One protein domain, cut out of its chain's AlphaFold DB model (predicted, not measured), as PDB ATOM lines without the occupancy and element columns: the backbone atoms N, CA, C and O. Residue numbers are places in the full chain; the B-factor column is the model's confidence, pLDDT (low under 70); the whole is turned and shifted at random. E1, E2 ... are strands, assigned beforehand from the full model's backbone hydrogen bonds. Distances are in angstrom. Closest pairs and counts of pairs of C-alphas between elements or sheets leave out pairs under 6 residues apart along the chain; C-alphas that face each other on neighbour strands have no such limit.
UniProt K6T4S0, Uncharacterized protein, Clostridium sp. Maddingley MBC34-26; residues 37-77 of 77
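AT A GLANCE: This is residues 37 to 77 of the 77 residues of an uncharacterized protein of Clostridium sp. Maddingley MBC34-26 (UniProt K6T4S0). What shape is this? It has little regular structure: a flat arch, with E1, E2 and residues 56 to 57 side by side across its middle and loops as its two legs, residues 43 to 52 and 60 to 67. What builds it? The 41 printed residues have no named helix and two named strands, E1 then E2, in one parallel sheet; the class is all strand, with 8 residues in named elements. It is loose, radius of gyration of the C-alphas 12.0 A, spanning 32 by 22 by 9 A.

IN THESE COORDINATES: Where is E1? Residues 37 to 40, 9.9 A, from C-alpha 37 at (48.370, -39.718, 46.932). Where is E2? Residues 73 to 76, 10.3 A, to C-alpha 76 at (43.115, -30.472, 44.856).

HOW THE PARTS SIT: How do E1 and E2 run? They are parallel neighbours at 10 degrees; N 76 and O 39, 2.8 A, are within hydrogen-bond range. What else pairs? Residues 56 to 57 pair antiparallel with 75 to 76 of E2.

THE WHOLE: How large? The farthest C-alphas, Thr 44 and Glu 63, are 33.6 A apart. Any gaps? The printed part has no cut; the E1 to E2 link is long, and no printed residue is under 70 in pLDDT.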
ATOM      1  N   SER A  37      49.826 -39.779  46.972       88.75
ATOM      2  CA  SER A  37      48.370 -39.718  46.932       88.75
ATOM      3  C   SER A  37      47.880 -38.361  46.440       88.75
ATOM      4  O   SER A  37      48.302 -37.293  46.888       88.75
ATOM      5  N   TYR A  38      46.930 -38.411  45.510       90.19
ATOM      6  CA  TYR A  38      46.287 -37.237  44.938       90.19
ATOM      7  C   TYR A  38      44.782 -37.383  45.061       90.19
ATOM      8  O   TYR A  38      44.191 -38.293  44.480       90.19
ATOM      9  N   ILE A  39      44.146 -36.462  45.779       90.69
ATOM     10  CA  ILE A  39      42.685 -36.408  45.852       90.69
ATOM     11  C   ILE A  39      42.210 -35.149  45.163       90.69
ATOM     12  O   ILE A  39      42.468 -34.044  45.636       90.69
ATOM     13  N   ILE A  40      41.497 -35.336  44.056       91.56
ATOM     14  CA  ILE A  40      40.935 -34.254  43.256       91.56
ATOM     15  C   ILE A  40      39.429 -34.229  43.482       91.56
ATOM     16  O   ILE A  40      38.725 -35.195  43.185       91.56
ATOM     17  N   PHE A  41      38.931 -33.118  44.009       89.00
ATOM     18  CA  PHE A  41      37.508 -32.872  44.141       89.00
ATOM     19  C   PHE A  41      37.065 -31.879  43.073       89.00
ATOM     20  O   PHE A  41      37.460 -30.727  43.105       89.00
ATOM     21  N   ILE A  42      36.207 -32.306  42.148       87.75
ATOM     22  CA  ILE A  42      35.691 -31.421  41.099       87.75
ATOM     23  C   ILE A  42      34.485 -30.655  41.649       87.75
ATOM     24  O   ILE A  42      33.438 -31.248  41.932       87.75
ATOM     25  N   CYS A  43      34.632 -29.338  41.808       85.00
ATOM     26  CA  CYS A  43      33.562 -28.438  42.233       85.00
ATOM     27  C   CYS A  43      33.039 -27.609  41.052       85.00
ATOM     28  O   CYS A  43      33.807 -27.109  40.239       85.00
ATOM     29  N   THR A  44      31.722 -27.406  40.981       86.75
ATOM     30  CA  THR A  44      31.091 -26.454  40.041       86.75
ATOM     31  C   THR A  44      30.934 -25.054  40.647       86.75
ATOM     32  O   THR A  44      30.147 -24.248  40.162       86.75
ATOM     33  N   PHE A  45      31.605 -24.796  41.767       86.38
ATOM     34  CA  PHE A  45      31.505 -23.590  42.582       86.38
ATOM     35  C   PHE A  45      32.875 -23.310  43.207       86.38
ATOM     36  O   PHE A  45      33.665 -24.237  43.402       86.38
ATOM     37  N   ASP A  46      33.142 -22.051  43.544       88.25
ATOM     38  CA  ASP A  46      34.327 -21.676  44.312       88.25
ATOM     39  C   ASP A  46      34.096 -22.008  45.795       88.25
ATOM     40  O   ASP A  46      33.135 -21.545  46.401       88.25
ATOM     41  N   LEU A  47      34.951 -22.851  46.383       85.50
ATOM     42  CA  LEU A  47      34.814 -23.256  47.784       85.50
ATOM     43  C   LEU A  47      35.218 -22.149  48.774       85.50
ATOM     44  O   LEU A  47      34.745 -22.157  49.910       85.50
ATOM     45  N   PHE A  48      36.117 -21.247  48.381       88.81
ATOM     46  CA  PHE A  48      36.725 -20.252  49.272       88.81
ATOM     47  C   PHE A  48      36.402 -18.809  48.876       88.81
ATOM     48  O   PHE A  48      36.952 -17.885  49.484       88.81
ATOM     49  N   ASP A  49      35.567 -18.624  47.852       88.75
ATOM     50  CA  ASP A  49      35.171 -17.329  47.299       88.75
ATOM     51  C   ASP A  49      36.390 -16.428  47.002       88.75
ATOM     52  O   ASP A  49      36.403 -15.231  47.300       88.75
ATOM     53  N   LYS A  50      37.470 -17.009  46.452       92.12
ATOM     54  CA  LYS A  50      38.687 -16.267  46.047       92.12
ATOM     55  C   LYS A  50      38.799 -16.068  44.533       92.12
ATOM     56  O   LYS A  50      39.845 -15.621  44.066       92.12
ATOM     57  N   GLY A  51      37.764 -16.414  43.773       91.75
ATOM     58  CA  GLY A  51      37.727 -16.345  42.317       91.75
ATOM     59  C   GLY A  51      38.649 -17.354  41.631       91.75
ATOM     60  O   GLY A  51      39.060 -17.116  40.495       91.75
ATOM     61  N   ARG A  52      39.032 -18.453  42.301       90.12
ATOM     62  CA  ARG A  52      39.933 -19.461  41.713       90.12
ATOM     63  C   ARG A  52      39.153 -20.705  41.309       90.12
ATOM     64  O   ARG A  52      38.271 -21.168  42.017       90.12
ATOM     65  N   HIS A  53      39.556 -21.282  40.181       89.44
ATOM     66  CA  HIS A  53      39.042 -22.560  39.681       89.44
ATOM     67  C   HIS A  53      39.837 -23.770  40.205       89.44
ATOM     68  O   HIS A  53      39.532 -24.898  39.836       89.44
ATOM     69  N   LYS A  54      40.907 -23.533  40.980       93.31
ATOM     70  CA  LYS A  54      41.780 -24.575  41.528       93.31
ATOM     71  C   LYS A  54      42.443 -24.117  42.821       93.31
ATOM     72  O   LYS A  54      43.085 -23.061  42.851       93.31
ATOM     73  N   TYR A  55      42.380 -24.968  43.834       93.62
ATOM     74  CA  TYR A  55      43.104 -24.843  45.090       93.62
ATOM     75  C   TYR A  55      43.913 -26.111  45.343       93.62
ATOM     76  O   TYR A  55      43.355 -27.202  45.438       93.62
ATOM     77  N   THR A  56      45.229 -25.967  45.474       94.44
ATOM     78  CA  THR A  56      46.127 -27.068  45.834       94.44
ATOM     79  C   THR A  56      46.541 -26.920  47.291       94.44
ATOM     80  O   THR A  56      47.011 -25.858  47.696       94.44
ATOM     81  N   PHE A  57      46.392 -27.991  48.063       93.88
ATOM     82  CA  PHE A  57      46.754 -28.053  49.473       93.88
ATOM     83  C   PHE A  57      47.800 -29.136  49.716       93.88
ATOM     84  O   PHE A  57      47.691 -30.254  49.203       93.88
ATOM     85  N   GLN A  58      48.769 -28.790  50.557       94.12
ATOM     86  CA  GLN A  58      49.829 -29.654  51.068       94.12
ATOM     87  C   GLN A  58      50.043 -29.349  52.554       94.12
ATOM     88  O   GLN A  58      49.627 -28.290  53.034       94.12
ATOM     89  N   ASN A  59      50.685 -30.261  53.276       92.44
ATOM     90  CA  ASN A  59      51.033 -30.038  54.672       92.44
ATOM     91  C   ASN A  59      52.256 -29.111  54.766       92.44
ATOM     92  O   ASN A  59      53.318 -29.410  54.217       92.44
ATOM     93  N   VAL A  60      52.090 -27.982  55.450       95.50
ATOM     94  CA  VAL A  60      53.124 -26.962  55.681       95.50
ATOM     95  C   VAL A  60      53.303 -26.750  57.182       95.50
ATOM     96  O   VAL A  60      52.355 -26.944  57.947       95.50
ATOM     97  N   CYS A  61      54.509 -26.376  57.606       95.81
ATOM     98  CA  CYS A  61      54.764 -25.972  58.986       95.81
ATOM     99  C   CYS A  61      54.093 -24.617  59.252       95.81
ATOM    100  O   CYS A  61      54.162 -23.715  58.421       95.81
ATOM    101  N   LEU A  62      53.397 -24.493  60.387       95.50
ATOM    102  CA  LEU A  62      52.648 -23.278  60.730       95.50
ATOM    103  C   LEU A  62      53.567 -22.184  61.289       95.50
ATOM    104  O   LEU A  62      53.266 -20.999  61.168       95.50
ATOM    105  N   GLU A  63      54.674 -22.591  61.906       97.06
ATOM    106  CA  GLU A  63      55.713 -21.728  62.460       97.06
ATOM    107  C   GLU A  63      56.628 -21.173  61.357       97.06
ATOM    108  O   GLU A  63      57.081 -20.033  61.447       97.06
ATOM    109  N   ASP A  64      56.857 -21.961  60.304       95.19
ATOM    110  CA  ASP A  64      57.642 -21.594  59.127       95.19
ATOM    111  C   ASP A  64      57.000 -22.141  57.842       95.19
ATOM    112  O   ASP A  64      57.207 -23.286  57.434       95.19
ATOM    113  N   ASN A  65      56.257 -21.272  57.153       92.69
ATOM    114  CA  ASN A  65      55.550 -21.607  55.915       92.69
ATOM    115  C   ASN A  65      56.480 -21.952  54.734       92.69
ATOM    116  O   ASN A  65      55.983 -22.358  53.680       92.69
ATOM    117  N   SER A  66      57.801 -21.772  54.861       94.75
ATOM    118  CA  SER A  66      58.760 -22.223  53.846       94.75
ATOM    119  C   SER A  66      59.006 -23.736  53.904       94.75
ATOM    120  O   SER A  66      59.426 -24.330  52.909       94.75
ATOM    121  N   ILE A  67      58.687 -24.375  55.036       94.88
ATOM    122  CA  ILE A  67      58.891 -25.805  55.261       94.88
ATOM    123  C   ILE A  67      57.625 -26.578  54.881       94.88
ATOM    124  O   ILE A  67      56.544 -26.400  55.452       94.88
ATOM    125  N   ILE A  68      57.779 -27.497  53.930       93.94
ATOM    126  CA  ILE A  68      56.730 -28.415  53.476       93.94
ATOM    127  C   ILE A  68      57.019 -29.787  54.087       93.94
ATOM    128  O   ILE A  68      58.132 -30.289  53.958       93.94
ATOM    129  N   LEU A  69      56.019 -30.411  54.724       92.25
ATOM    130  CA  LEU A  69      56.171 -31.720  55.383       92.25
ATOM    131  C   LEU A  69      56.579 -32.829  54.396       92.25
ATOM    132  O   LEU A  69      57.212 -33.802  54.789       92.25
ATOM    133  N   ASN A  70      56.228 -32.652  53.120       89.19
ATOM    134  CA  ASN A  70      56.552 -33.544  52.009       89.19
ATOM    135  C   ASN A  70      56.175 -35.011  52.284       89.19
ATOM    136  O   ASN A  70      56.908 -35.932  51.941       89.19
ATOM    137  N   ASP A  71      54.996 -35.222  52.867       90.38
ATOM    138  CA  ASP A  71      54.376 -36.534  53.095       90.38
ATOM    139  C   ASP A  71      53.728 -37.121  51.830       90.38
ATOM    140  O   ASP A  71      52.941 -38.057  51.902       90.38
ATOM    141  N   GLU A  72      54.028 -36.530  50.671       91.06
ATOM    142  CA  GLU A  72      53.557 -36.938  49.346       91.06
ATOM    143  C   GLU A  72      52.024 -36.982  49.171       91.06
ATOM    144  O   GLU A  72      51.528 -37.500  48.168       91.06
ATOM    145  N   ALA A  73      51.275 -36.370  50.096       92.00
ATOM    146  CA  ALA A  73      49.823 -36.292  50.064       92.00
ATOM    147  C   ALA A  73      49.339 -34.918  49.582       92.00
ATOM    148  O   ALA A  73      49.447 -33.905  50.281       92.00
ATOM    149  N   GLN A  74      48.719 -34.874  48.401       94.06
ATOM    150  CA  GLN A  74      48.207 -33.640  47.801       94.06
ATOM    151  C   GLN A  74      46.685 -33.665  47.638       94.06
ATOM    152  O   GLN A  74      46.074 -34.655  47.230       94.06
ATOM    153  N   LYS A  75      46.048 -32.534  47.957       94.06
ATOM    154  CA  LYS A  75      44.595 -32.351  47.830       94.06
ATOM    155  C   LYS A  75      44.330 -31.204  46.871       94.06
ATOM    156  O   LYS A  75      44.895 -30.124  47.032       94.06
ATOM    157  N   ILE A  76      43.483 -31.441  45.883       93.62
ATOM    158  CA  ILE A  76      43.115 -30.472  44.856       93.62
ATOM    159  C   ILE A  76      41.598 -30.312  44.889       93.62
ATOM    160  O   ILE A  76      40.871 -31.306  44.923       93.62
ATOM    161  N   ILE A  77      41.132 -29.069  44.915       90.94
ATOM    162  CA  ILE A  77      39.714 -28.687  44.886       90.94
ATOM    163  C   ILE A  77      39.488 -27.713  43.737       90.94
ATOM    164  O   ILE A  77      40.362 -26.829  43.569       90.94
TER     165      ILE A  77